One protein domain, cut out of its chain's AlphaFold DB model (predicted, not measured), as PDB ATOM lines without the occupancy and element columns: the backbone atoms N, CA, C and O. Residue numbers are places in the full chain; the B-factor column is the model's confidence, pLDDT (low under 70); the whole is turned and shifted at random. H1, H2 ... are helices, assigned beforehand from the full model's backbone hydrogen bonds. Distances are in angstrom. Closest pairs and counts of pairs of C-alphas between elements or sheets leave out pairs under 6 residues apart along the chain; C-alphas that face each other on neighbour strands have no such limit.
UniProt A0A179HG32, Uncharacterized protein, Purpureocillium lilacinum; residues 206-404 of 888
ATOM      1  N   ASP A 206       2.297 -24.663 -26.904       96.12
ATOM      2  CA  ASP A 206       1.690 -25.063 -28.170       96.12
ATOM      3  C   ASP A 206       0.767 -23.975 -28.707       96.12
ATOM      4  O   ASP A 206       0.829 -23.638 -29.889       96.12
ATOM      5  N   THR A 207      -0.027 -23.350 -27.841       95.12
ATOM      6  CA  THR A 207      -0.947 -22.270 -28.223       95.12
ATOM      7  C   THR A 207      -0.207 -21.081 -28.844       95.12
ATOM      8  O   THR A 207      -0.562 -20.615 -29.930       95.12
ATOM      9  N   VAL A 208       0.863 -20.605 -28.197       96.69
ATOM     10  CA  VAL A 208       1.659 -19.477 -28.710       96.69
ATOM     11  C   VAL A 208       2.420 -19.876 -29.976       96.69
ATOM     12  O   VAL A 208       2.469 -19.102 -30.937       96.69
ATOM     13  N   LYS A 209       2.971 -21.096 -30.025       97.25
ATOM     14  CA  LYS A 209       3.622 -21.636 -31.225       97.25
ATOM     15  C   LYS A 209       2.656 -21.679 -32.410       97.25
ATOM     16  O   LYS A 209       3.034 -21.247 -33.495       97.25
ATOM     17  N   GLN A 210       1.418 -22.134 -32.218       97.62
ATOM     18  CA  GLN A 210       0.407 -22.148 -33.280       97.62
ATOM     19  C   GLN A 210       0.051 -20.735 -33.747       97.62
ATOM     20  O   GLN A 210       0.049 -20.487 -34.946       97.62
ATOM     21  N   MET A 211      -0.123 -19.772 -32.837       96.81
ATOM     22  CA  MET A 211      -0.382 -18.373 -33.208       96.81
ATOM     23  C   MET A 211       0.727 -17.776 -34.101       96.81
ATOM     24  O   MET A 211       0.453 -17.014 -35.036       96.81
ATOM     25  N   LEU A 212       1.989 -18.122 -33.827       98.00
ATOM     26  CA  LEU A 212       3.146 -17.739 -34.641       98.00
ATOM     27  C   LEU A 212       3.136 -18.416 -36.018       98.00
ATOM     28  O   LEU A 212       3.350 -17.746 -37.032       98.00
ATOM     29  N   LEU A 213       2.869 -19.724 -36.058       98.12
ATOM     30  CA  LEU A 213       2.785 -20.503 -37.294       98.12
ATOM     31  C   LEU A 213       1.635 -20.029 -38.186       98.12
ATOM     32  O   LEU A 213       1.843 -19.804 -39.375       98.12
ATOM     33  N   ASP A 214       0.454 -19.794 -37.623       97.25
ATOM     34  CA  ASP A 214      -0.716 -19.290 -38.345       97.25
ATOM     35  C   ASP A 214      -0.422 -17.945 -39.007       97.25
ATOM     36  O   ASP A 214      -0.745 -17.731 -40.183       97.25
ATOM     37  N   ARG A 215       0.265 -17.038 -38.296       97.00
ATOM     38  CA  ARG A 215       0.687 -15.764 -38.883       97.00
ATOM     39  C   ARG A 215       1.683 -15.970 -40.010       97.00
ATOM     40  O   ARG A 215       1.520 -15.349 -41.063       97.00
ATOM     41  N   LEU A 216       2.697 -16.809 -39.801       97.25
ATOM     42  CA  LEU A 216       3.719 -17.087 -40.806       97.25
ATOM     43  C   LEU A 216       3.081 -17.657 -42.078       97.25
ATOM     44  O   LEU A 216       3.240 -17.084 -43.155       97.25
ATOM     45  N   HIS A 217       2.275 -18.711 -41.945       96.31
ATOM     46  CA  HIS A 217       1.555 -19.333 -43.052       96.31
ATOM     47  C   HIS A 217       0.652 -18.343 -43.782       96.31
ATOM     48  O   HIS A 217       0.640 -18.315 -45.013       96.31
ATOM     49  N   ARG A 218      -0.070 -17.481 -43.056       94.50
ATOM     50  CA  ARG A 218      -0.948 -16.481 -43.672       94.50
ATOM     51  C   ARG A 218      -0.172 -15.451 -44.486       94.50
ATOM     52  O   ARG A 218      -0.605 -15.102 -45.582       94.50
ATOM     53  N   VAL A 219       0.962 -14.971 -43.981       94.19
ATOM     54  CA  VAL A 219       1.824 -14.024 -44.711       94.19
ATOM     55  C   VAL A 219       2.388 -14.668 -45.973       94.19
ATOM     56  O   VAL A 219       2.336 -14.068 -47.046       94.19
ATOM     57  N   VAL A 220       2.855 -15.912 -45.861       92.75
ATOM     58  CA  VAL A 220       3.371 -16.685 -46.996       92.75
ATOM     59  C   VAL A 220       2.276 -16.918 -48.042       92.75
ATOM     60  O   VAL A 220       2.514 -16.718 -49.232       92.75
ATOM     61  N   ALA A 221       1.059 -17.269 -47.619       91.44
ATOM     62  CA  ALA A 221      -0.063 -17.566 -48.508       91.44
ATOM     63  C   ALA A 221      -0.714 -16.321 -49.139       91.44
ATOM     64  O   ALA A 221      -1.259 -16.429 -50.235       91.44
ATOM     65  N   ARG A 222      -0.649 -15.147 -48.489       86.69
ATOM     66  CA  ARG A 222      -1.356 -13.919 -48.910       86.69
ATOM     67  C   ARG A 222      -1.085 -13.545 -50.366       86.69
ATOM     68  O   ARG A 222      -2.021 -13.326 -51.122       86.69
ATOM     69  N   ASN A 223       0.192 -13.486 -50.735       80.94
ATOM     70  CA  ASN A 223       0.648 -13.162 -52.087       80.94
ATOM     71  C   ASN A 223       1.802 -14.073 -52.521       80.94
ATOM     72  O   ASN A 223       2.633 -13.636 -53.305       80.94
ATOM     73  N   GLY A 224       1.962 -15.273 -51.952       81.25
ATOM     74  CA  GLY A 224       3.105 -16.141 -52.276       81.25
ATOM     75  C   GLY A 224       4.473 -15.471 -52.079       81.25
ATOM     76  O   GLY A 224       5.406 -15.771 -52.818       81.25
ATOM     77  N   LEU A 225       4.574 -14.512 -51.146       86.50
ATOM     78  CA  LEU A 225       5.759 -13.673 -50.918       86.50
ATOM     79  C   LEU A 225       6.219 -12.832 -52.133       86.50
ATOM     80  O   LEU A 225       7.397 -12.502 -52.254       86.50
ATOM     81  N   TYR A 226       5.307 -12.426 -53.026       84.81
ATOM     82  CA  TYR A 226       5.631 -11.557 -54.173       84.81
ATOM     83  C   TYR A 226       5.823 -10.071 -53.824       84.81
ATOM     84  O   TYR A 226       6.052  -9.261 -54.726       84.81
ATOM     85  N   THR A 227       5.749  -9.683 -52.547       89.19
ATOM     86  CA  THR A 227       6.061  -8.316 -52.111       89.19
ATOM     87  C   THR A 227       7.205  -8.314 -51.092       89.19
ATOM     88  O   THR A 227       7.246  -9.188 -50.224       89.19
ATOM     89  N   PRO A 228       8.119  -7.320 -51.129       89.25
ATOM     90  CA  PRO A 228       9.172  -7.203 -50.123       89.25
ATOM     91  C   PRO A 228       8.624  -7.121 -48.695       89.25
ATOM     92  O   PRO A 228       9.192  -7.722 -47.796       89.25
ATOM     93  N   GLN A 229       7.494  -6.435 -48.483       91.31
ATOM     94  CA  GLN A 229       6.879  -6.309 -47.158       91.31
ATOM     95  C   GLN A 229       6.390  -7.652 -46.604       91.31
ATOM     96  O   GLN A 229       6.595  -7.920 -45.424       91.31
ATOM     97  N   ASP A 230       5.802  -8.514 -47.442       93.38
ATOM     98  CA  ASP A 230       5.416  -9.871 -47.029       93.38
ATOM     99  C   ASP A 230       6.641 -10.680 -46.581       93.38
ATOM    100  O   ASP A 230       6.602 -11.357 -45.557       93.38
ATOM    101  N   ILE A 231       7.752 -10.575 -47.316       95.50
ATOM    102  CA  ILE A 231       8.990 -11.291 -46.988       95.50
ATOM    103  C   ILE A 231       9.598 -10.772 -45.681       95.50
ATOM    104  O   ILE A 231       9.933 -11.571 -44.809       95.50
ATOM    105  N   LEU A 232       9.716  -9.450 -45.520       95.69
ATOM    106  CA  LEU A 232      10.251  -8.830 -44.303       95.69
ATOM    107  C   LEU A 232       9.405  -9.203 -43.076       95.69
ATOM    108  O   LEU A 232       9.943  -9.564 -42.030       95.69
ATOM    109  N   GLN A 233       8.078  -9.209 -43.226       95.69
ATOM    110  CA  GLN A 233       7.173  -9.649 -42.174       95.69
ATOM    111  C   GLN A 233       7.348 -11.143 -41.852       95.69
ATOM    112  O   GLN A 233       7.371 -11.503 -40.675       95.69
ATOM    113  N   ALA A 234       7.490 -12.014 -42.856       97.38
ATOM    114  CA  ALA A 234       7.730 -13.443 -42.642       97.38
ATOM    115  C   ALA A 234       9.048 -13.696 -41.891       97.38
ATOM    116  O   ALA A 234       9.064 -14.475 -40.939       97.38
ATOM    117  N   ILE A 235      10.125 -12.989 -42.255       97.75
ATOM    118  CA  ILE A 235      11.424 -13.055 -41.566       97.75
ATOM    119  C   ILE A 235      11.279 -12.641 -40.095       97.75
ATOM    120  O   ILE A 235      11.753 -13.349 -39.208       97.75
ATOM    121  N   TYR A 236      10.574 -11.542 -39.813       97.31
ATOM    122  CA  TYR A 236      10.364 -11.085 -38.439       97.31
ATOM    123  C   TYR A 236       9.522 -12.068 -37.607       97.31
ATOM    124  O   TYR A 236       9.851 -12.348 -36.452       97.31
ATOM    125  N   VAL A 237       8.438 -12.612 -38.174       98.06
ATOM    126  CA  VAL A 237       7.602 -13.619 -37.493       98.06
ATOM    127  C   VAL A 237       8.417 -14.881 -37.214       98.06
ATOM    128  O   VAL A 237       8.348 -15.416 -36.110       98.06
ATOM    129  N   PHE A 238       9.241 -15.316 -38.168       98.56
ATOM    130  CA  PHE A 238      10.152 -16.445 -37.996       98.56
ATOM    131  C   PHE A 238      11.194 -16.197 -36.892       98.56
ATOM    132  O   PHE A 238      11.430 -17.073 -36.059       98.56
ATOM    133  N   LEU A 239      11.767 -14.991 -36.817       97.94
ATOM    134  CA  LEU A 239      12.665 -14.587 -35.731       97.94
ATOM    135  C   LEU A 239      11.965 -14.654 -34.364       97.94
ATOM    136  O   LEU A 239      12.496 -15.248 -33.428       97.94
ATOM    137  N   ARG A 240      10.749 -14.106 -34.245       97.06
ATOM    138  CA  ARG A 240       9.942 -14.197 -33.013       97.06
ATOM    139  C   ARG A 240       9.614 -15.644 -32.648       97.06
ATOM    140  O   ARG A 240       9.708 -15.998 -31.476       97.06
ATOM    141  N   ALA A 241       9.274 -16.474 -33.633       98.12
ATOM    142  CA  ALA A 241       8.927 -17.870 -33.412       98.12
ATOM    143  C   ALA A 241      10.120 -18.692 -32.924       98.12
ATOM    144  O   ALA A 241      10.037 -19.363 -31.899       98.12
ATOM    145  N   THR A 242      11.252 -18.598 -33.616       97.81
ATOM    146  CA  THR A 242      12.473 -19.319 -33.237       97.81
ATOM    147  C   THR A 242      13.036 -18.833 -31.906       97.81
ATOM    148  O   THR A 242      13.496 -19.657 -31.119       97.81
ATOM    149  N   ARG A 243      12.935 -17.531 -31.591       95.31
ATOM    150  CA  ARG A 243      13.309 -17.016 -30.267       95.31
ATOM    151  C   ARG A 243      12.411 -17.566 -29.160       95.31
ATOM    152  O   ARG A 243      12.928 -17.982 -28.129       95.31
ATOM    153  N   PHE A 244      11.099 -17.611 -29.378       96.44
ATOM    154  CA  PHE A 244      10.156 -18.209 -28.430       96.44
ATOM    155  C   PHE A 244      10.456 -19.694 -28.188       96.44
ATOM    156  O   PHE A 244      10.631 -20.102 -27.044       96.44
ATOM    157  N   ILE A 245      10.605 -20.475 -29.264       97.31
ATOM    158  CA  ILE A 245      10.942 -21.907 -29.209       97.31
ATOM    159  C   ILE A 245      12.245 -22.127 -28.425       97.31
ATOM    160  O   ILE A 245      12.293 -22.968 -27.527       97.31
ATOM    161  N   HIS A 246      13.273 -21.325 -28.719       95.25
ATOM    162  CA  HIS A 246      14.555 -21.359 -28.022       95.25
ATOM    163  C   HIS A 246      14.413 -21.040 -26.524       95.25
ATOM    164  O   HIS A 246      14.915 -21.781 -25.680       95.25
ATOM    165  N   ASP A 247      13.713 -19.957 -26.175       93.19
ATOM    166  CA  ASP A 247      13.583 -19.490 -24.789       93.19
ATOM    167  C   ASP A 247      12.692 -20.399 -23.921       93.19
ATOM    168  O   ASP A 247      12.825 -20.384 -22.694       93.19
ATOM    169  N   SER A 248      11.841 -21.223 -24.538       95.00
ATOM    170  CA  SER A 248      11.089 -22.305 -23.880       95.00
ATOM    171  C   SER A 248      11.886 -23.609 -23.727       95.00
ATOM    172  O   SER A 248      11.380 -24.577 -23.156       95.00
ATOM    173  N   GLY A 249      13.141 -23.635 -24.188       93.88
ATOM    174  CA  GLY A 249      14.097 -24.726 -23.987       93.88
ATOM    175  C   GLY A 249      14.262 -25.692 -25.164       93.88
ATOM    176  O   GLY A 249      15.107 -26.570 -25.061       93.88
ATOM    177  N   TYR A 250      13.516 -25.529 -26.263       96.38
ATOM    178  CA  TYR A 250      13.627 -26.352 -27.480       96.38
ATOM    179  C   TYR A 250      14.715 -25.790 -28.414       96.38
ATOM    180  O   TYR A 250      14.450 -25.333 -29.532       96.38
ATOM    181  N   GLN A 251      15.947 -25.715 -27.912       94.94
ATOM    182  CA  GLN A 251      17.051 -25.007 -28.571       94.94
ATOM    183  C   GLN A 251      17.460 -25.698 -29.879       94.94
ATOM    184  O   GLN A 251      17.661 -25.027 -30.892       94.94
ATOM    185  N   GLU A 252      17.471 -27.027 -29.879       95.31
ATOM    186  CA  GLU A 252      17.725 -27.900 -31.019       95.31
ATOM    187  C   GLU A 252      16.788 -27.610 -32.195       95.31
ATOM    188  O   GLU A 252      17.253 -27.436 -33.323       95.31
ATOM    189  N   LEU A 253      15.485 -27.459 -31.929       97.69
ATOM    190  CA  LEU A 253      14.475 -27.158 -32.941       97.69
ATOM    191  C   LEU A 253      14.653 -25.744 -33.501       97.69
ATOM    192  O   LEU A 253      14.579 -25.539 -34.713       97.69
ATOM    193  N   ALA A 254      14.906 -24.760 -32.635       97.56
ATOM    194  CA  ALA A 254      15.115 -23.381 -33.065       97.56
ATOM    195  C   ALA A 254      16.375 -23.235 -33.938       97.56
ATOM    196  O   ALA A 254      16.337 -22.561 -34.970       97.56
ATOM    197  N   ILE A 255      17.477 -23.889 -33.554       97.31
ATOM    198  CA  ILE A 255      18.721 -23.906 -34.330       97.31
ATOM    199  C   ILE A 255      18.516 -24.643 -35.657       97.31
ATOM    200  O   ILE A 255      18.894 -24.111 -36.702       97.31
ATOM    201  N   ALA A 256      17.866 -25.810 -35.640       98.00
ATOM    202  CA  ALA A 256      17.545 -26.570 -36.844       98.00
ATOM    203  C   ALA A 256      16.688 -25.763 -37.832       98.00
ATOM    204  O   ALA A 256      16.967 -25.764 -39.032       98.00
ATOM    205  N   ALA A 257      15.701 -25.006 -37.341       98.56
ATOM    206  CA  ALA A 257      14.883 -24.129 -38.172       98.56
ATOM    207  C   ALA A 257      15.722 -23.054 -38.878       98.56
ATOM    208  O   ALA A 257      15.551 -22.837 -40.079       98.56
ATOM    209  N   TRP A 258      16.662 -22.410 -38.175       98.31
ATOM    210  CA  TRP A 258      17.584 -21.449 -38.794       98.31
ATOM    211  C   TRP A 258      18.538 -22.109 -39.788       98.31
ATOM    212  O   TRP A 258      18.731 -21.570 -40.878       98.31
ATOM    213  N   GLN A 259      19.102 -23.275 -39.455       97.81
ATOM    214  CA  GLN A 259      19.936 -24.031 -40.391       97.81
ATOM    215  C   GLN A 259      19.167 -24.322 -41.682       97.81
ATOM    216  O   GLN A 259      19.650 -24.021 -42.773       97.81
ATOM    217  N   ALA A 260      17.943 -24.832 -41.559       97.88
ATOM    218  CA  ALA A 260      17.123 -25.187 -42.700       97.88
ATOM    219  C   ALA A 260      16.683 -23.974 -43.526       97.88
ATOM    220  O   ALA A 260      16.786 -24.008 -44.751       97.88
ATOM    221  N   LEU A 261      16.253 -22.879 -42.890       97.62
ATOM    222  CA  LEU A 261      15.839 -21.673 -43.608       97.62
ATOM    223  C   LEU A 261      17.007 -21.057 -44.396       97.62
ATOM    224  O   LEU A 261      16.817 -20.638 -45.543       97.62
ATOM    225  N   LEU A 262      18.208 -21.014 -43.806       96.81
ATOM    226  CA  LEU A 262      19.407 -20.492 -44.463       96.81
ATOM    227  C   LEU A 262      19.870 -21.404 -45.605       96.81
ATOM    228  O   LEU A 262      20.175 -20.900 -46.683       96.81
ATOM    229  N   GLU A 263      19.878 -22.726 -45.422       95.38
ATOM    230  CA  GLU A 263      20.207 -23.680 -46.492       95.38
ATOM    231  C   GLU A 263      19.223 -23.560 -47.666       95.38
ATOM    232  O   GLU A 263      19.628 -23.355 -48.814       95.38
ATOM    233  N   LEU A 264      17.919 -23.584 -47.366       94.38
ATOM    234  CA  LEU A 264      16.835 -23.541 -48.346       94.38
ATOM    235  C   LEU A 264      16.846 -22.265 -49.203       94.38
ATOM    236  O   LEU A 264      16.445 -22.306 -50.373       94.38
ATOM    237  N   ASN A 265      17.257 -21.129 -48.631       93.25
ATOM    238  CA  ASN A 265      17.198 -19.823 -49.293       93.25
ATOM    239  C   ASN A 265      18.556 -19.316 -49.799       93.25
ATOM    240  O   ASN A 265      18.591 -18.651 -50.832       93.25
ATOM    241  N   LEU A 266      19.669 -19.618 -49.119       92.44
ATOM    242  CA  LEU A 266      20.997 -19.060 -49.430       92.44
ATOM    243  C   LEU A 266      21.977 -20.078 -50.020       92.44
ATOM    244  O   LEU A 266      22.915 -19.675 -50.709       92.44
ATOM    245  N   LEU A 267      21.773 -21.376 -49.781       90.50
ATOM    246  CA  LEU A 267      22.631 -22.460 -50.280       90.50
ATOM    247  C   LEU A 267      21.870 -23.426 -51.202       90.50
ATOM    248  O   LEU A 267      22.264 -24.579 -51.375       90.50
ATOM    249  N   ARG A 268      20.801 -22.937 -51.841       88.25
ATOM    250  CA  ARG A 268      19.993 -23.696 -52.801       88.25
ATOM    251  C   ARG A 268      20.807 -24.097 -54.049       88.25
ATOM    252  O   ARG A 268      21.542 -23.260 -54.587       88.25
ATOM    253  N   PRO A 269      20.652 -25.333 -54.565       86.69
ATOM    254  CA  PRO A 269      21.209 -25.745 -55.853       86.69
ATOM    255  C   PRO A 269      20.759 -24.842 -57.013       86.69
ATOM    256  O   PRO A 269      19.657 -24.303 -57.019       86.69
ATOM    257  N   ASN A 270      21.590 -24.719 -58.053       78.31
ATOM    258  CA  ASN A 270      21.300 -23.858 -59.213       78.31
ATOM    259  C   ASN A 270      20.136 -24.364 -60.098       78.31
ATOM    260  O   ASN A 270      19.737 -23.683 -61.048       78.31
ATOM    261  N   GLN A 271      19.636 -25.574 -59.845       76.31
ATOM    262  CA  GLN A 271      18.532 -26.164 -60.593       76.31
ATOM    263  C   GLN A 271      17.252 -25.359 -60.337       76.31
ATOM    264  O   GLN A 271      16.892 -25.074 -59.196       76.31
ATOM    265  N   ARG A 272      16.559 -24.968 -61.411       68.88
ATOM    266  CA  ARG A 272      15.279 -24.254 -61.316       68.88
ATOM    267  C   ARG A 272      14.163 -25.249 -61.019       68.88
ATOM    268  O   ARG A 272      13.440 -25.641 -61.926       68.88
ATOM    269  N   LEU A 273      14.078 -25.665 -59.764       73.94
ATOM    270  CA  LEU A 273      12.986 -26.490 -59.262       73.94
ATOM    271  C   LEU A 273      11.752 -25.625 -58.991       73.94
ATOM    272  O   LEU A 273      11.875 -24.459 -58.591       73.94
ATOM    273  N   GLY A 274      10.562 -26.195 -59.195       77.25
ATOM    274  CA  GLY A 274       9.331 -25.612 -58.659       77.25
ATOM    275  C   GLY A 274       9.377 -25.542 -57.128       77.25
ATOM    276  O   GLY A 274      10.172 -26.227 -56.490       77.25
ATOM    277  N   GLN A 275       8.522 -24.727 -56.504       78.56
ATOM    278  CA  GLN A 275       8.534 -24.559 -55.041       78.56
ATOM    279  C   GLN A 275       8.332 -25.889 -54.292       78.56
ATOM    280  O   GLN A 275       9.045 -26.146 -53.325       78.56
ATOM    281  N   ALA A 276       7.397 -26.727 -54.753       84.56
ATOM    282  CA  ALA A 276       7.112 -28.035 -54.160       84.56
ATOM    283  C   ALA A 276       8.278 -29.021 -54.349       84.56
ATOM    284  O   ALA A 276       8.771 -29.569 -53.371       84.56
ATOM    285  N   GLU A 277       8.788 -29.150 -55.575       87.31
ATOM    286  CA  GLU A 277       9.945 -30.003 -55.897       87.31
ATOM    287  C   GLU A 277      11.196 -29.596 -55.105       87.31
ATOM    288  O   GLU A 277      11.957 -30.440 -54.647       87.31
ATOM    289  N   ALA A 278      11.403 -28.290 -54.899       87.31
ATOM    290  CA  ALA A 278      12.501 -27.788 -54.084       87.31
ATOM    291  C   ALA A 278      12.358 -28.173 -52.603       87.31
ATOM    292  O   ALA A 278      13.377 -28.358 -51.949       87.31
ATOM    293  N   LEU A 279      11.132 -28.279 -52.069       90.62
ATOM    294  CA  LEU A 279      10.915 -28.759 -50.701       90.62
ATOM    295  C   LEU A 279      11.147 -30.265 -50.593       90.62
ATOM    296  O   LEU A 279      11.784 -30.682 -49.639       90.62
ATOM    297  N   GLU A 280      10.697 -31.056 -51.566       91.38
ATOM    298  CA  GLU A 280      10.925 -32.510 -51.588       91.38
ATOM    299  C   GLU A 280      12.421 -32.846 -51.701       91.38
ATOM    300  O   GLU A 280      12.949 -33.651 -50.940       91.38
ATOM    301  N   ALA A 281      13.150 -32.163 -52.591       92.31
ATOM    302  CA  ALA A 281      14.600 -32.326 -52.706       92.31
ATOM    303  C   ALA A 281      15.359 -31.814 -51.466       92.31
ATOM    304  O   ALA A 281      16.471 -32.259 -51.173       92.31
ATOM    305  N   PHE A 282      14.791 -30.841 -50.750       95.00
ATOM    306  CA  PHE A 282      15.358 -30.357 -49.495       95.00
ATOM    307  C   PHE A 282      15.092 -31.325 -48.334       95.00
ATOM    308  O   PHE A 282      15.966 -31.508 -47.493       95.00
ATOM    309  N   GLU A 283      13.924 -31.969 -48.310       95.94
ATOM    310  CA  GLU A 283      13.585 -33.043 -47.374       95.94
ATOM    311  C   GLU A 283      14.588 -34.197 -47.494       95.94
ATOM    312  O   GLU A 283      15.175 -34.591 -46.492       95.94
ATOM    313  N   GLU A 284      14.903 -34.642 -48.715       94.12
ATOM    314  CA  GLU A 284      15.939 -35.663 -48.943       94.12
ATOM    315  C   GLU A 284      17.308 -35.247 -48.379       94.12
ATOM    316  O   GLU A 284      17.985 -36.035 -47.721       94.12
ATOM    317  N   PHE A 285      17.711 -33.990 -48.584       95.25
ATOM    318  CA  PHE A 285      18.948 -33.465 -48.003       95.25
ATOM    319  C   PHE A 285      18.911 -33.461 -46.470       95.25
ATOM    320  O   PHE A 285      19.888 -33.865 -45.838       95.25
ATOM    321  N   TRP A 286      17.805 -33.028 -45.865       95.94
ATOM    322  CA  TRP A 286      17.678 -32.947 -44.412       95.94
ATOM    323  C   TRP A 286      17.737 -34.325 -43.740       95.94
ATOM    324  O   TRP A 286      18.457 -34.490 -42.748       95.94
ATOM    325  N   GLU A 287      17.023 -35.295 -44.319       95.19
ATOM    326  CA  GLU A 287      16.922 -36.684 -43.849       95.19
ATOM    327  C   GLU A 287      18.172 -37.519 -44.178       95.19
ATOM    328  O   GLU A 287      18.391 -38.573 -43.589       95.19
ATOM    329  N   SER A 288      19.045 -37.044 -45.075       94.00
ATOM    330  CA  SER A 288      20.343 -37.689 -45.335       94.00
ATOM    331  C   SER A 288      21.353 -37.540 -44.190       94.00
ATOM    332  O   SER A 288      22.433 -38.121 -44.253       94.00
ATOM    333  N   GLU A 289      21.041 -36.731 -43.170       91.81
ATOM    334  CA  GLU A 289      21.884 -36.460 -41.996       91.81
ATOM    335  C   GLU A 289      23.299 -35.930 -42.303       91.81
ATOM    336  O   GLU A 289      24.177 -35.906 -41.433       91.81
ATOM    337  N   VAL A 290      23.561 -35.442 -43.516       93.81
ATOM    338  CA  VAL A 290      24.843 -34.796 -43.837       93.81
ATOM    339  C   VAL A 290      25.046 -33.515 -43.009       93.81
ATOM    340  O   VAL A 290      24.081 -32.942 -42.495       93.81
ATOM    341  N   PRO A 291      26.289 -33.032 -42.826       94.25
ATOM    342  CA  PRO A 291      26.537 -31.832 -42.031       94.25
ATOM    343  C   PRO A 291      25.852 -30.576 -42.588       94.25
ATOM    344  O   PRO A 291      26.117 -30.144 -43.717       94.25
ATOM    345  N   ARG A 292      25.011 -29.954 -41.759       94.88
ATOM    346  CA  ARG A 292      24.187 -28.777 -42.093       94.88
ATOM    347  C   ARG A 292      24.955 -27.479 -41.849       94.88
ATOM    348  O   ARG A 292      25.945 -27.474 -41.115       94.88
ATOM    349  N   ILE A 293      24.514 -26.367 -42.438       95.50
ATOM    350  CA  ILE A 293      25.160 -25.055 -42.278       95.50
ATOM    351  C   ILE A 293      25.553 -24.761 -40.818       95.50
ATOM    352  O   ILE A 293      24.784 -24.958 -39.871       95.50
ATOM    353  N   GLY A 294      26.798 -24.314 -40.639       94.19
ATOM    354  CA  GLY A 294      27.388 -24.016 -39.332       94.19
ATOM    355  C   GLY A 294      28.009 -25.212 -38.606       94.19
ATOM    356  O   GLY A 294      28.864 -25.021 -37.738       94.19
ATOM    357  N   GLU A 295      27.666 -26.444 -38.974       94.31
ATOM    358  CA  GLU A 295      28.300 -27.630 -38.400       94.31
ATOM    359  C   GLU A 295      29.725 -27.827 -38.926       94.31
ATOM    360  O   GLU A 295      30.134 -27.307 -39.974       94.31
ATOM    361  N   ALA A 296      30.510 -28.597 -38.173       90.25
ATOM    362  CA  ALA A 296      31.847 -28.974 -38.594       90.25
ATOM    363  C   ALA A 296      31.785 -29.724 -39.934       90.25
ATOM    364  O   ALA A 296      30.970 -30.619 -40.118       90.25
ATOM    365  N   GLN A 297      32.673 -29.357 -40.864       88.38
ATOM    366  CA  GLN A 297      32.806 -29.985 -42.189       88.38
ATOM    367  C   GLN A 297      31.592 -29.838 -43.124       88.38
ATOM    368  O   GLN A 297      31.597 -30.422 -44.204       88.38
ATOM    369  N   SER A 298      30.600 -29.018 -42.775       92.06
ATOM    370  CA  SER A 298      29.474 -28.742 -43.666       92.06
ATOM    371  C   SER A 298      29.892 -28.005 -44.942       92.06
ATOM    372  O   SER A 298      30.692 -27.060 -44.914       92.06
ATOM    373  N   LEU A 299      29.340 -28.481 -46.061       90.25
ATOM    374  CA  LEU A 299      29.550 -27.967 -47.417       90.25
ATOM    375  C   LEU A 299      28.262 -27.394 -48.041       90.25
ATOM    376  O   LEU A 299      28.325 -26.787 -49.111       90.25
ATOM    377  N   GLY A 300      27.123 -27.548 -47.357       91.38
ATOM    378  CA  GLY A 300      25.817 -27.022 -47.752       91.38
ATOM    379  C   GLY A 300      25.036 -27.882 -48.750       91.38
ATOM    380  O   GLY A 300      25.584 -28.754 -49.433       91.38
ATOM    381  N   TRP A 301      23.741 -27.590 -48.869       93.12
ATOM    382  CA  TRP A 301      22.790 -28.336 -49.702       93.12
ATOM    383  C   TRP A 301      23.173 -28.365 -51.185       93.12
ATOM    384  O   TRP A 301      23.142 -29.416 -51.828       93.12
ATOM    385  N   LYS A 302      23.616 -27.230 -51.735       90.62
ATOM    386  CA  LYS A 302      24.111 -27.163 -53.116       90.62
ATOM    387  C   LYS A 302      25.225 -28.174 -53.400       90.62
ATOM    388  O   LYS A 302      25.196 -28.814 -54.447       90.62
ATOM    389  N   HIS A 303      26.183 -28.327 -52.486       90.38
ATOM    390  CA  HIS A 303      27.275 -29.282 -52.665       90.38
ATOM    391  C   HIS A 303      26.768 -30.726 -52.615       90.38
ATOM    392  O   HIS A 303      27.204 -31.548 -53.418       90.38
ATOM    393  N   PHE A 304      25.833 -31.028 -51.711       91.94
ATOM    394  CA  PHE A 304      25.223 -32.354 -51.608       91.94
ATOM    395  C   PHE A 304      24.564 -32.794 -52.921       91.94
ATOM    396  O   PHE A 304      24.796 -33.906 -53.379       91.94
ATOM    397  N   VAL A 305      23.814 -31.910 -53.585       89.88
ATOM    398  CA  VAL A 305      23.182 -32.243 -54.876       89.88
ATOM    399  C   VAL A 305      24.212 -32.430 -56.000       89.88
ATOM    400  O   VAL A 305      23.999 -33.231 -56.907       89.88
ATOM    401  N   GLU A 306      25.330 -31.701 -55.965       89.31
ATOM    402  CA  GLU A 306      26.365 -31.762 -57.008       89.31
ATOM    403  C   GLU A 306      27.314 -32.966 -56.854       89.31
ATOM    404  O   GLU A 306      27.747 -33.533 -57.860       89.31
ATOM    405  N   PHE A 307      27.646 -33.358 -55.621       89.12
ATOM    406  CA  PHE A 307      28.718 -34.324 -55.332       89.12
ATOM    407  C   PHE A 307      28.324 -35.445 -54.362       89.12
ATOM    408  O   PHE A 307      29.142 -36.324 -54.090       89.12
ATOM    409  N   GLY A 308      27.100 -35.427 -53.837       88.12
ATOM    410  CA  GLY A 308      26.689 -36.260 -52.713       88.12
ATOM    411  C   GLY A 308      27.273 -35.779 -51.381       88.12
ATOM    412  O   GLY A 308      27.890 -34.715 -51.270       88.12
ATOM    413  N   GLY A 309      27.073 -36.589 -50.349       84.56
ATOM    414  CA  GLY A 309      27.641 -36.389 -49.024       84.56
ATOM    415  C   GLY A 309      27.505 -37.655 -48.192       84.56
ATOM    416  O   GLY A 309      26.647 -38.490 -48.466       84.56
ATOM    417  N   GLU A 310      28.367 -37.794 -47.191       84.75
ATOM    418  CA  GLU A 310      28.278 -38.863 -46.200       84.75
ATOM    419  C   GLU A 310      27.928 -38.251 -44.837       84.75
ATOM    420  O   GLU A 310      28.449 -37.175 -44.505       84.75
ATOM    421  N   PRO A 311      27.062 -38.906 -44.043       84.31
ATOM    422  CA  PRO A 311      26.856 -38.533 -42.653       84.31
ATOM    423  C   PRO A 311      28.191 -38.554 -41.896       84.31
ATOM    424  O   PRO A 311      29.035 -39.424 -42.146       84.31
ATOM    425  N   PRO A 312      28.420 -37.616 -40.963       84.50
ATOM    426  CA  PRO A 312      29.598 -37.666 -40.117       84.50
ATOM    427  C   PRO A 312      29.552 -38.906 -39.216       84.50
ATOM    428  O   PRO A 312      28.496 -39.477 -38.951       84.50
ATOM    429  N   ALA A 313      30.717 -39.310 -38.709       83.31
ATOM    430  CA  ALA A 313      30.771 -40.345 -37.686       83.31
ATOM    431  C   ALA A 313      29.958 -39.919 -36.454       83.31
ATOM    432  O   ALA A 313      30.041 -38.758 -36.048       83.31
ATOM    433  N   ALA A 314      29.244 -40.879 -35.858       80.94
ATOM    434  CA  ALA A 314      28.442 -40.684 -34.654       80.94
ATOM    435  C   ALA A 314      29.209 -39.884 -33.595       80.94
ATOM    436  O   ALA A 314      30.328 -40.244 -33.192       80.94
ATOM    437  N   ALA A 315      28.614 -38.775 -33.166       79.88
ATOM    438  CA  ALA A 315      29.179 -37.949 -32.123       79.88
ATOM    439  C   ALA A 315      29.119 -38.713 -30.798       79.88
ATOM    440  O   ALA A 315      28.058 -39.145 -30.354       79.88
ATOM    441  N   LYS A 316      30.278 -38.854 -30.150       74.75
ATOM    442  CA  LYS A 316      30.340 -39.466 -28.824       74.75
ATOM    443  C   LYS A 316      29.726 -38.548 -27.783       74.75
ATOM    444  O   LYS A 316      29.976 -37.336 -27.813       74.75
ATOM    445  N   ALA A 317      29.029 -39.128 -26.811       63.88
ATOM    446  CA  ALA A 317      28.542 -38.376 -25.665       63.88
ATOM    447  C   ALA A 317      29.733 -37.692 -24.975       63.88
ATOM    448  O   ALA A 317      30.751 -38.320 -24.658       63.88
ATOM    449  N   LYS A 318      29.630 -36.377 -24.749       64.81
ATOM    450  CA  LYS A 318      30.577 -35.682 -23.867       64.81
ATOM    451  C   LYS A 318      30.437 -36.333 -22.490       64.81
ATOM    452  O   LYS A 318      29.311 -36.491 -22.034       64.81
ATOM    453  N   GLN A 319      31.555 -36.734 -21.868       53.62
ATOM    454  CA  GLN A 319      31.557 -37.432 -20.574       53.62
ATOM    455  C   GLN A 319      30.548 -36.787 -19.615       53.62
ATOM    456  O   GLN A 319      30.669 -35.603 -19.285       53.62
ATOM    457  N   SER A 320      29.536 -37.560 -19.217       54.59
ATOM    458  CA  SER A 320      28.611 -37.169 -18.165       54.59
ATOM    459  C   SER A 320      29.406 -36.983 -16.873       54.59
ATOM    460  O   SER A 320      30.362 -37.711 -16.605       54.59
ATOM    461  N   ILE A 321      29.054 -35.962 -16.089       54.50
ATOM    462  CA  ILE A 321      29.611 -35.827 -14.742       54.50
ATOM    463  C   ILE A 321      29.236 -37.091 -13.972       54.50
ATOM    464  O   ILE A 321      28.081 -37.518 -14.025       54.50
ATOM    465  N   ASP A 322      30.217 -37.668 -13.280       49.12
ATOM    466  CA  ASP A 322      30.026 -38.856 -12.458       49.12
ATOM    467  C   ASP A 322      28.870 -38.609 -11.464       49.12
ATOM    468  O   ASP A 322      28.950 -37.664 -10.662       49.12
ATOM    469  N   PRO A 323      27.778 -39.399 -11.500       50.91
ATOM    470  CA  PRO A 323      26.631 -39.233 -10.606       50.91
ATOM    471  C   PRO A 323      27.006 -39.251  -9.117       50.91
ATOM    472  O   PRO A 323      26.233 -38.784  -8.280       50.91
ATOM    473  N   GLU A 324      28.189 -39.771  -8.776       49.16
ATOM    474  CA  GLU A 324      28.728 -39.832  -7.415       49.16
ATOM    475  C   GLU A 324      28.965 -38.448  -6.771       49.16
ATOM    476  O   GLU A 324      28.906 -38.333  -5.548       49.16
ATOM    477  N   LEU A 325      29.139 -37.374  -7.555       49.69
ATOM    478  CA  LEU A 325      29.281 -35.990  -7.053       49.69
ATOM    479  C   LEU A 325      27.937 -35.236  -6.897       49.69
ATOM    480  O   LEU A 325      27.931 -34.071  -6.502       49.69
ATOM    481  N   SER A 326      26.798 -35.869  -7.216       52.78
ATOM    482  CA  SER A 326      25.560 -35.190  -7.647       52.78
ATOM    483  C   SER A 326      24.326 -35.379  -6.736       52.78
ATOM    484  O   SER A 326      23.191 -35.200  -7.191       52.78
ATOM    485  N   MET A 327      24.499 -35.755  -5.464       55.25
ATOM    486  CA  MET A 327      23.409 -36.341  -4.659       55.25
ATOM    487  C   MET A 327      22.707 -35.442  -3.624       55.25
ATOM    488  O   MET A 327      22.294 -35.916  -2.560       55.25
ATOM    489  N   ASP A 328      22.478 -34.176  -3.966       61.59
ATOM    490  CA  ASP A 328      21.568 -33.288  -3.229       61.59
ATOM    491  C   ASP A 328      20.364 -32.912  -4.099       61.59
ATOM    492  O   ASP A 328      20.535 -32.589  -5.267       61.59
ATOM    493  N   THR A 329      19.148 -32.860  -3.536       58.97
ATOM    494  CA  THR A 329      17.923 -32.374  -4.222       58.97
ATOM    495  C   THR A 329      18.132 -31.015  -4.908       58.97
ATOM    496  O   THR A 329      17.531 -30.714  -5.934       58.97
ATOM    497  N   TYR A 330      19.048 -30.211  -4.370       67.62
ATOM    498  CA  TYR A 330      19.453 -28.908  -4.886       67.62
ATOM    499  C   TYR A 330      20.356 -28.959  -6.136       67.62
ATOM    500  O   TYR A 330      20.651 -27.914  -6.711       67.62
ATOM    501  N   MET A 331      20.789 -30.143  -6.579       76.94
ATOM    502  CA  MET A 331      21.665 -30.341  -7.741       76.94
ATOM    503  C   MET A 331      20.913 -30.607  -9.047       76.94
ATOM    504  O   MET A 331      21.527 -30.512 -10.112       76.94
ATOM    505  N   TRP A 332      19.599 -30.864  -9.002       87.94
ATOM    506  CA  TRP A 332      18.783 -31.066 -10.208       87.94
ATOM    507  C   TRP A 332      18.961 -29.925 -11.218       87.94
ATOM    508  O   TRP A 332      19.224 -30.171 -12.391       87.94
ATOM    509  N   GLY A 333      18.930 -28.668 -10.757       87.75
ATOM    510  CA  GLY A 333      19.075 -27.507 -11.640       87.75
ATOM    511  C   GLY A 333      20.431 -27.422 -12.344       87.75
ATOM    512  O   GLY A 333      20.521 -26.891 -13.451       87.75
ATOM    513  N   VAL A 334      21.488 -27.955 -11.726       86.06
ATOM    514  CA  VAL A 334      22.818 -28.043 -12.343       86.06
ATOM    515  C   VAL A 334      22.811 -29.101 -13.442       86.06
ATOM    516  O   VAL A 334      23.304 -28.830 -14.536       86.06
ATOM    517  N   LEU A 335      22.224 -30.271 -13.175       87.00
ATOM    518  CA  LEU A 335      22.088 -31.346 -14.160       87.00
ATOM    519  C   LEU A 335      21.223 -30.927 -15.350       87.00
ATOM    520  O   LEU A 335      21.645 -31.123 -16.485       87.00
ATOM    521  N   GLU A 336      20.076 -30.289 -15.110       91.31
ATOM    522  CA  GLU A 336      19.194 -29.782 -16.167       91.31
ATOM    523  C   GLU A 336      19.933 -28.798 -17.085       91.31
ATOM    524  O   GLU A 336      19.926 -28.967 -18.301       91.31
ATOM    525  N   ARG A 337      20.662 -27.820 -16.523       88.69
ATOM    526  CA  ARG A 337      21.463 -26.869 -17.322       88.69
ATOM    527  C   ARG A 337      22.589 -27.553 -18.097       88.69
ATOM    528  O   ARG A 337      22.983 -27.069 -19.157       88.69
ATOM    529  N   LEU A 338      23.173 -28.620 -17.554       86.88
ATOM    530  CA  LEU A 338      24.221 -29.378 -18.236       86.88
ATOM    531  C   LEU A 338      23.654 -30.174 -19.409       86.88
ATOM    532  O   LEU A 338      24.228 -30.098 -20.492       86.88
ATOM    533  N   GLN A 339      22.542 -30.882 -19.207       87.44
ATOM    534  CA  GLN A 339      21.880 -31.641 -20.265       87.44
ATOM    535  C   GLN A 339      21.361 -30.719 -21.365       87.44
ATOM    536  O   GLN A 339      21.679 -30.928 -22.529       87.44
ATOM    537  N   GLU A 340      20.720 -29.609 -21.001       88.62
ATOM    538  CA  GLU A 340      20.321 -28.565 -21.950       88.62
ATOM    539  C   GLU A 340      21.513 -28.052 -22.776       88.62
ATOM    540  O   GLU A 340      21.438 -27.944 -23.996       88.62
ATOM    541  N   ARG A 341      22.668 -27.795 -22.144       87.06
ATOM    542  CA  ARG A 341      23.896 -27.385 -22.854       87.06
ATOM    543  C   ARG A 341      24.445 -28.449 -23.805       87.06
ATOM    544  O   ARG A 341      25.135 -28.095 -24.761       87.06
ATOM    545  N   GLN A 342      24.208 -29.725 -23.528       85.25
ATOM    546  CA  GLN A 342      24.605 -30.827 -24.404       85.25
ATOM    547  C   GLN A 342      23.589 -31.046 -25.534       85.25
ATOM    548  O   GLN A 342      23.996 -31.402 -26.640       85.25
ATOM    549  N   ALA A 343      22.312 -30.762 -25.279       88.00
ATOM    550  CA  ALA A 343      21.202 -30.917 -26.211       88.00
ATOM    551  C   ALA A 343      20.977 -29.715 -27.146       88.00
ATOM    552  O   ALA A 343      20.187 -29.832 -28.070       88.00
ATOM    553  N   ARG A 344      21.693 -28.587 -26.977       88.62
ATOM    554  CA  ARG A 344      21.450 -27.346 -27.753       88.62
ATOM    555  C   ARG A 344      21.413 -27.519 -29.268       88.62
ATOM    556  O   ARG A 344      20.662 -26.824 -29.938       88.62
ATOM    557  N   MET A 345      22.297 -28.354 -29.810       91.69
ATOM    558  CA  MET A 345      22.413 -28.574 -31.253       91.69
ATOM    559  C   MET A 345      21.571 -29.786 -31.665       91.69
ATOM    560  O   MET A 345      21.598 -30.786 -30.939       91.69
ATOM    561  N   PRO A 346      20.903 -29.746 -32.834       93.44
ATOM    562  CA  PRO A 346      20.200 -30.912 -33.354       93.44
ATOM    563  C   PRO A 346      21.171 -32.084 -33.536       93.44
ATOM    564  O   PRO A 346      22.262 -31.927 -34.091       93.44
ATOM    565  N   ALA A 347      20.769 -33.247 -33.038       92.00
ATOM    566  CA  ALA A 347      21.514 -34.493 -33.124       92.00
ATOM    567  C   ALA A 347      21.094 -35.309 -34.353       92.00
ATOM    568  O   ALA A 347      20.063 -35.049 -34.978       92.00
ATOM    569  N   ARG A 348      21.907 -36.311 -34.680       90.44
ATOM    570  CA  ARG A 348      21.600 -37.351 -35.669       90.44
ATOM    571  C   ARG A 348      21.116 -38.612 -34.986       90.44
ATOM    572  O   ARG A 348      21.469 -38.860 -33.839       90.44
ATOM    573  N   THR A 349      20.389 -39.447 -35.715       90.19
ATOM    574  CA  THR A 349      19.854 -40.721 -35.214       90.19
ATOM    575  C   THR A 349      20.917 -41.617 -34.578       90.19
ATOM    576  O   THR A 349      20.641 -42.248 -33.563       90.19
ATOM    577  N   LEU A 350      22.135 -41.642 -35.130       87.69
ATOM    578  CA  LEU A 350      23.236 -42.487 -34.650       87.69
ATOM    579  C   LEU A 350      24.122 -41.846 -33.570       87.69
ATOM    580  O   LEU A 350      25.070 -42.493 -33.127       87.69
ATOM    581  N   ASP A 351      23.878 -40.592 -33.179       87.06
ATOM    582  CA  ASP A 351      24.668 -39.933 -32.135       87.06
ATOM    583  C   ASP A 351      24.373 -40.534 -30.750       87.06
ATOM    584  O   ASP A 351      23.252 -40.946 -30.459       87.06
ATOM    585  N   ASP A 352      25.364 -40.553 -29.854       82.56
ATOM    586  CA  ASP A 352      25.160 -41.095 -28.507       82.56
ATOM    587  C   ASP A 352      24.136 -40.253 -27.705       82.56
ATOM    588  O   ASP A 352      24.178 -39.013 -27.680       82.56
ATOM    589  N   GLY A 353      23.265 -40.940 -26.959       80.00
ATOM    590  CA  GLY A 353      22.299 -40.325 -26.038       80.00
ATOM    591  C   GLY A 353      21.029 -39.787 -26.702       80.00
ATOM    592  O   GLY A 353      20.302 -39.021 -26.074       80.00
ATOM    593  N   THR A 354      20.758 -40.141 -27.959       82.69
ATOM    594  CA  THR A 354      19.483 -39.842 -28.637       82.69
ATOM    595  C   THR A 354      18.357 -40.795 -28.250       82.69
ATOM    596  O   THR A 354      17.200 -40.386 -28.250       82.69
ATOM    597  N   ASP A 355      18.684 -42.023 -27.837       83.06
ATOM    598  CA  ASP A 355      17.712 -42.964 -27.263       83.06
ATOM    599  C   ASP A 355      17.091 -42.422 -25.961       83.06
ATOM    600  O   ASP A 355      15.910 -42.640 -25.693       83.06
ATOM    601  N   ASP A 356      17.883 -41.690 -25.167       83.81
ATOM    602  CA  ASP A 356      17.446 -41.067 -23.912       83.81
ATOM    603  C   ASP A 356      16.656 -39.764 -24.147       83.81
ATOM    604  O   ASP A 356      15.814 -39.390 -23.330       83.81
ATOM    605  N   ASP A 357      16.917 -39.066 -25.259       88.62
ATOM    606  CA  ASP A 357      16.254 -37.815 -25.632       88.62
ATOM    607  C   ASP A 357      15.962 -37.738 -27.145       88.62
ATOM    608  O   ASP A 357      16.748 -37.160 -27.910       88.62
ATOM    609  N   PRO A 358      14.801 -38.262 -27.586       90.44
ATOM    610  CA  PRO A 358      14.412 -38.253 -28.994       90.44
ATOM    611  C   PRO A 358      14.160 -36.854 -29.568       90.44
ATOM    612  O   PRO A 358      14.274 -36.674 -30.776       90.44
ATOM    613  N   PHE A 359      13.846 -35.852 -28.733       90.25
ATOM    614  CA  PHE A 359      13.576 -34.484 -29.203       90.25
ATOM    615  C   PHE A 359      14.812 -33.824 -29.821       90.25
ATOM    616  O   PHE A 359      14.684 -32.900 -30.621       90.25
ATOM    617  N   ARG A 360      16.012 -34.330 -29.501       91.44
ATOM    618  CA  ARG A 360      17.268 -33.890 -30.121       91.44
ATOM    619  C   ARG A 360      17.322 -34.182 -31.617       91.44
ATOM    620  O   ARG A 360      18.043 -33.485 -32.331       91.44
ATOM    621  N   ILE A 361      16.597 -35.196 -32.089       94.12
ATOM    622  CA  ILE A 361      16.515 -35.542 -33.506       94.12
ATOM    623  C   ILE A 361      15.386 -34.719 -34.126       94.12
ATOM    624  O   ILE A 361      14.209 -35.028 -33.968       94.12
ATOM    625  N   VAL A 362      15.756 -33.659 -34.843       96.62
ATOM    626  CA  VAL A 362      14.794 -32.794 -35.536       96.62
ATOM    627  C   VAL A 362      14.586 -33.299 -36.960       96.62
ATOM    628  O   VAL A 362      15.505 -33.219 -37.785       96.62
ATOM    629  N   MET A 363      13.377 -33.772 -37.256       95.75
ATOM    630  CA  MET A 363      12.994 -34.294 -38.568       95.75
ATOM    631  C   MET A 363      12.491 -33.168 -39.475       95.75
ATOM    632  O   MET A 363      12.093 -32.093 -39.013       95.75
ATOM    633  N   PHE A 364      12.449 -33.398 -40.788       96.50
ATOM    634  CA  PHE A 364      11.924 -32.396 -41.718       96.50
ATOM    635  C   PHE A 364      10.452 -32.054 -41.433       96.50
ATOM    636  O   PHE A 364      10.040 -30.904 -41.602       96.50
ATOM    637  N   SER A 365       9.662 -33.012 -40.934       96.56
ATOM    638  CA  SER A 365       8.267 -32.789 -40.529       96.56
ATOM    639  C   SER A 365       8.113 -31.717 -39.451       96.56
ATOM    640  O   SER A 365       7.134 -30.970 -39.484       96.56
ATOM    641  N   ASP A 366       9.082 -31.606 -38.541       96.69
ATOM    642  CA  ASP A 366       9.072 -30.616 -37.458       96.69
ATOM    643  C   ASP A 366       9.381 -29.210 -37.983       96.69
ATOM    644  O   ASP A 366       8.901 -28.204 -37.454       96.69
ATOM    645  N   LEU A 367      10.168 -29.141 -39.059       97.44
ATOM    646  CA  LEU A 367      10.615 -27.898 -39.680       97.44
ATOM    647  C   LEU A 367       9.661 -27.379 -40.740       97.44
ATOM    648  O   LEU A 367       9.533 -26.168 -40.903       97.44
ATOM    649  N   ARG A 368       8.984 -28.269 -41.465       96.06
ATOM    650  CA  ARG A 368       8.108 -27.922 -42.590       96.06
ATOM    651  C   ARG A 368       7.132 -26.769 -42.288       96.06
ATOM    652  O   ARG A 368       7.029 -25.898 -43.150       96.06
ATOM    653  N   PRO A 369       6.470 -26.684 -41.114       96.56
ATOM    654  CA  PRO A 369       5.588 -25.557 -40.779       96.56
ATOM    655  C   PRO A 369       6.309 -24.208 -40.590       96.56
ATOM    656  O   PRO A 369       5.702 -23.149 -40.689       96.56
ATOM    657  N   LEU A 370       7.607 -24.222 -40.288       97.19
ATOM    658  CA  LEU A 370       8.413 -23.018 -40.062       97.19
ATOM    659  C   LEU A 370       9.090 -22.509 -41.345       97.19
ATOM    660  O   LEU A 370       9.581 -21.380 -41.377       97.19
ATOM    661  N   LEU A 371       9.154 -23.329 -42.397       95.69
ATOM    662  CA  LEU A 371       9.917 -23.021 -43.601       95.69
ATOM    663  C   LEU A 371       9.108 -22.235 -44.632       95.69
ATOM    664  O   LEU A 371       7.955 -22.529 -44.939       95.69
ATOM    665  N   PHE A 372       9.776 -21.269 -45.254       94.81
ATOM    666  CA  PHE A 372       9.267 -20.531 -46.401       94.81
ATOM    667  C   PHE A 372      10.390 -20.268 -47.406       94.81
ATOM    668  O   PHE A 372      11.574 -20.210 -47.063       94.81
ATOM    669  N   GLN A 373      10.009 -20.126 -48.675       92.75
ATOM    670  CA  GLN A 373      10.945 -19.877 -49.765       92.75
ATOM    671  C   GLN A 373      10.846 -18.427 -50.226       92.75
ATOM    672  O   GLN A 373       9.784 -17.973 -50.643       92.75
ATOM    673  N   ILE A 374      11.967 -17.719 -50.191       92.25
ATOM    674  CA  ILE A 374      12.095 -16.357 -50.695       92.25
ATOM    675  C   ILE A 374      12.294 -16.432 -52.214       92.25
ATOM    676  O   ILE A 374      13.233 -17.091 -52.676       92.25
ATOM    677  N   PRO A 375      11.459 -15.756 -53.024       90.12
ATOM    678  CA  PRO A 375      11.664 -15.722 -54.465       90.12
ATOM    679  C   PRO A 375      13.038 -15.140 -54.821       90.12
ATOM    680  O   PRO A 375      13.436 -14.090 -54.313       90.12
ATOM    681  N   ALA A 376      13.745 -15.787 -55.752       87.75
ATOM    682  CA  ALA A 376      15.111 -15.411 -56.135       87.75
ATOM    683  C   ALA A 376      15.243 -13.952 -56.619       87.75
ATOM    684  O   ALA A 376      16.314 -13.362 -56.512       87.75
ATOM    685  N   THR A 377      14.157 -13.358 -57.125       90.44
ATOM    686  CA  THR A 377      14.094 -11.948 -57.538       90.44
ATOM    687  C   THR A 377      14.219 -10.973 -56.372       90.44
ATOM    688  O   THR A 377      14.777  -9.896 -56.549       90.44
ATOM    689  N   PHE A 378      13.702 -11.335 -55.195       91.31
ATOM    690  CA  PHE A 378      13.701 -10.480 -54.007       91.31
ATOM    691  C   PHE A 378      14.839 -10.801 -53.044       91.31
ATOM    692  O   PHE A 378      15.185  -9.948 -52.231       91.31
ATOM    693  N   LEU A 379      15.443 -11.990 -53.147       89.94
ATOM    694  CA  LEU A 379      16.512 -12.420 -52.250       89.94
ATOM    695  C   LEU A 379      17.643 -11.383 -52.102       89.94
ATOM    696  O   LEU A 379      17.988 -11.097 -50.962       89.94
ATOM    697  N   PRO A 380      18.171 -10.741 -53.169       90.31
ATOM    698  CA  PRO A 380      19.196  -9.705 -53.009       90.31
ATOM    699  C   PRO A 380      18.739  -8.494 -52.181       90.31
ATOM    700  O   PRO A 380      19.555  -7.872 -51.514       90.31
ATOM    701  N   THR A 381      17.446  -8.158 -52.217       89.56
ATOM    702  CA  THR A 381      16.863  -7.014 -51.499       89.56
ATOM    703  C   THR A 381      16.626  -7.312 -50.020       89.56
ATOM    704  O   THR A 381      16.726  -6.409 -49.198       89.56
ATOM    705  N   VAL A 382      16.310  -8.563 -49.674       92.75
ATOM    706  CA  VAL A 382      16.005  -8.974 -48.289       92.75
ATOM    707  C   VAL A 382      17.139  -9.755 -47.621       92.75
ATOM    708  O   VAL A 382      17.010 -10.149 -46.465       92.75
ATOM    709  N   TYR A 383      18.239  -9.993 -48.341       93.12
ATOM    710  CA  TYR A 383      19.398 -10.738 -47.849       93.12
ATOM    711  C   TYR A 383      19.911 -10.159 -46.531       93.12
ATOM    712  O   TYR A 383      20.095 -10.897 -45.570       93.12
ATOM    713  N   GLU A 384      20.094  -8.838 -46.479       93.81
ATOM    714  CA  GLU A 384      20.593  -8.155 -45.286       93.81
ATOM    715  C   GLU A 384      19.654  -8.343 -44.084       93.81
ATOM    716  O   GLU A 384      20.130  -8.685 -43.008       93.81
ATOM    717  N   GLU A 385      18.333  -8.241 -44.278       95.25
ATOM    718  CA  GLU A 385      17.347  -8.450 -43.205       95.25
ATOM    719  C   GLU A 385      17.352  -9.894 -42.681       95.25
ATOM    720  O   GLU A 385      17.261 -10.117 -41.474       95.25
ATOM    721  N   LEU A 386      17.461 -10.886 -43.574       95.94
ATOM    722  CA  LEU A 386      17.513 -12.296 -43.179       95.94
ATOM    723  C   LEU A 386      18.753 -12.580 -42.322       95.94
ATOM    724  O   LEU A 386      18.665 -13.287 -41.318       95.94
ATOM    725  N   ILE A 387      19.901 -12.015 -42.706       95.94
ATOM    726  CA  ILE A 387      21.151 -12.164 -41.957       95.94
ATOM    727  C   ILE A 387      21.104 -11.393 -40.636       95.94
ATOM    728  O   ILE A 387      21.482 -11.953 -39.611       95.94
ATOM    729  N   ASP A 388      20.615 -10.154 -40.623       94.50
ATOM    730  CA  ASP A 388      20.473  -9.377 -39.389       94.50
ATOM    731  C   ASP A 388      19.510 -10.057 -38.411       94.50
ATOM    732  O   ASP A 388      19.800 -10.135 -37.220       94.50
ATOM    733  N   SER A 389      18.426 -10.655 -38.907       95.94
ATOM    734  CA  SER A 389      17.513 -11.453 -38.086       95.94
ATOM    735  C   SER A 389      18.189 -12.701 -37.509       95.94
ATOM    736  O   SER A 389      18.011 -12.997 -36.330       95.94
ATOM    737  N   PHE A 390      19.020 -13.401 -38.289       96.19
ATOM    738  CA  PHE A 390      19.833 -14.513 -37.782       96.19
ATOM    739  C   PHE A 390      20.816 -14.058 -36.688       96.19
ATOM    740  O   PHE A 390      20.966 -14.726 -35.664       96.19
ATOM    741  N   LEU A 391      21.471 -12.909 -36.876       93.38
ATOM    742  CA  LEU A 391      22.387 -12.338 -35.886       93.38
ATOM    743  C   LEU A 391      21.649 -11.966 -34.595       93.38
ATOM    744  O   LEU A 391      22.110 -12.332 -33.514       93.38
ATOM    745  N   LEU A 392      20.480 -11.328 -34.704       91.69
ATOM    746  CA  LEU A 392      19.626 -10.994 -33.563       91.69
ATOM    747  C   LEU A 392      19.152 -12.246 -32.818       91.69
ATOM    748  O   LEU A 392      19.193 -12.262 -31.588       91.69
ATOM    749  N   PHE A 393      18.774 -13.311 -33.534       93.75
ATOM    750  CA  PHE A 393      18.474 -14.610 -32.923       93.75
ATOM    751  C   PHE A 393      19.650 -15.104 -32.075       93.75
ATOM    752  O   PHE A 393      19.450 -15.444 -30.909       93.75
ATOM    753  N   CYS A 394      20.871 -15.040 -32.620       90.44
ATOM    754  CA  CYS A 394      22.113 -15.429 -31.944       90.44
ATOM    755  C   CYS A 394      22.548 -14.473 -30.811       90.44
ATOM    756  O   CYS A 394      23.598 -14.686 -30.202       90.44
ATOM    757  N   GLY A 395      21.795 -13.402 -30.537       86.75
ATOM    758  CA  GLY A 395      22.151 -12.381 -29.548       86.75
ATOM    759  C   GLY A 395      23.303 -11.464 -29.972       86.75
ATOM    760  O   GLY A 395      23.931 -10.833 -29.123       86.75
ATOM    761  N   LEU A 396      23.599 -11.386 -31.271       87.56
ATOM    762  CA  LEU A 396      24.611 -10.504 -31.845       87.56
ATOM    763  C   LEU A 396      23.977  -9.229 -32.429       87.56
ATOM    764  O   LEU A 396      22.837  -9.259 -32.899       87.56
ATOM    765  N   PRO A 397      24.702  -8.095 -32.445       87.88
ATOM    766  CA  PRO A 397      24.226  -6.892 -33.119       87.88
ATOM    767  C   PRO A 397      24.162  -7.103 -34.644       87.88
ATOM    768  O   PRO A 397      24.994  -7.843 -35.185       87.88
ATOM    769  N   PRO A 398      23.221  -6.446 -35.348       90.12
ATOM    770  CA  PRO A 398      23.086  -6.570 -36.796       90.12
ATOM    771  C   PRO A 398      24.333  -6.068 -37.530       90.12
ATOM    772  O   PRO A 398      25.025  -5.155 -37.077       90.12
ATOM    773  N   ALA A 399      24.607  -6.670 -38.683       90.19
ATOM    774  CA  ALA A 399      25.723  -6.326 -39.548       90.19
ATOM    775  C   ALA A 399      25.401  -5.150 -40.481       90.19
ATOM    776  O   ALA A 399      26.303  -4.377 -40.815       90.19
ATOM    777  N   PHE A 400      24.143  -5.013 -40.912       88.50
ATOM    778  CA  PHE A 400      23.755  -4.051 -41.947       88.50
ATOM    779  C   PHE A 400      22.895  -2.911 -41.395       88.50
ATOM    780  O   PHE A 400      23.170  -1.739 -41.693       88.50
ATOM    781  N   ASP A 401      21.891  -3.255 -40.579       83.69
ATOM    782  CA  ASP A 401      20.885  -2.347 -40.024       83.69
ATOM    783  C   ASP A 401      20.275  -1.476 -41.135       83.69
ATOM    784  O   ASP A 401      20.394  -0.246 -41.148       83.69
ATOM    785  N   SER A 402      19.737  -2.154 -42.156       77.69
ATOM    786  CA  SER A 402      19.274  -1.546 -43.410       77.69
ATOM    787  C   SER A 402      17.761  -1.379 -43.512       77.69
ATOM    788  O   SER A 402      17.278  -0.751 -44.456       77.69
ATOM    789  N   SER A 403      16.997  -1.885 -42.541       86.12
ATOM    790  CA  SER A 403      15.539  -1.826 -42.573       86.12
ATOM    791  C   SER A 403      14.919  -1.427 -41.229       86.12
ATOM    792  O   SER A 403      15.464  -1.666 -40.149       86.12
ATOM    793  N   LEU A 404      13.713  -0.856 -41.302       88.75
ATOM    794  CA  LEU A 404      12.895  -0.551 -40.124       88.75
ATOM    795  C   LEU A 404      12.504  -1.816 -39.341       88.75
ATOM    796  O   LEU A 404      12.254  -1.724 -38.141       88.75
TER     797      LEU A 404
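AT A GLANCE: This is residues 206 to 404 of the 888 residues of an uncharacterized protein of Purpureocillium lilacinum (UniProt A0A179HG32). Four longer helices, H1, H2, H3 and H8, run nearly side by side as the main body, with H2 touching the other three and the short H7 crossing H3 and bridging it to H1. H4 and the short H5 lie on the side of H3 away from H2, while H6 reaches away from one end of the body and makes the long axis; residues 327 to 333 stick out at its tip. The printed part has 199 residues with eight named helices, H1 to H8 in chain order, and no named strand: the class is all helix. It is compact, with a radius of gyration of the C-alphas of 18.3 A, and its spans of 59 by 39 by 31 A are only just elongated.

HOW THE PARTS SIT: H1, residues 206 to 223, touches H2, residues 228 to 247, at a shallow tilt of 15 degrees, opposite ways; this helical hairpin has its closest C-alphas at Leu 216 and Ala 234, 5.7 A apart. H2 and H3, residues 251 to 266, form another helical hairpin at 24 degrees, closest at the C-alphas of Thr 242 and Ala 254, 4.8 A. H4, residues 275 to 287, only just touches H5, residues 301 to 307, with 3 pairs of C-alphas within 8 A, the closest being Phe 285 and Trp 301 at 6.6 A. H6, residues 329 to 343, touches no helix but is near H3, with the C-alphas of Glu 252 and Ala 343 closest at 6.7 A. H7, residues 364 to 370, touches H3 about perpendicular, at 77 degrees, closest at the C-alphas of Ala 257 and Leu 367, 5.9 A. H8, residues 379 to 393, touches H2 at a shallow tilt of 20 degrees, the same way, closest at the C-alphas of Leu 239 and Ser 389, 6.2 A. H2, H3 and H8 are an up and down bundle, each running against the one before it. Every O i to N i+4 pair is within hydrogen-bond range in H2, H3, H4 and H5; H1 has 13 of 14, H6 and H8 9 of 11 each, and H7 1 of 3, beside 2 of 4 O i to N i+3 pairs.

IN THESE COORDINATES: H1 begins at C-alpha 206, (1.690, -25.063, -28.170), and is 26.7 A long; H2 is 28.5 A, H3 22.0 A and H4 18.5 A. H6, 22.3 A long, begins at C-alpha 329, (17.923, -32.374, -4.222). H5 and H7 are 10.1 A each, and H8, 19.5 A, ends at C-alpha 393, (18.474, -14.610, -32.923).

THE WHOLE: The two C-alphas farthest apart, those of Tyr 226 and Glu 324, are 59.3 A apart. The printed part has no cut; the links H4 to H5, H5 to H6 and H6 to H7 are long. The pLDDT is under 70 at residue 272 and residues 317 to 330.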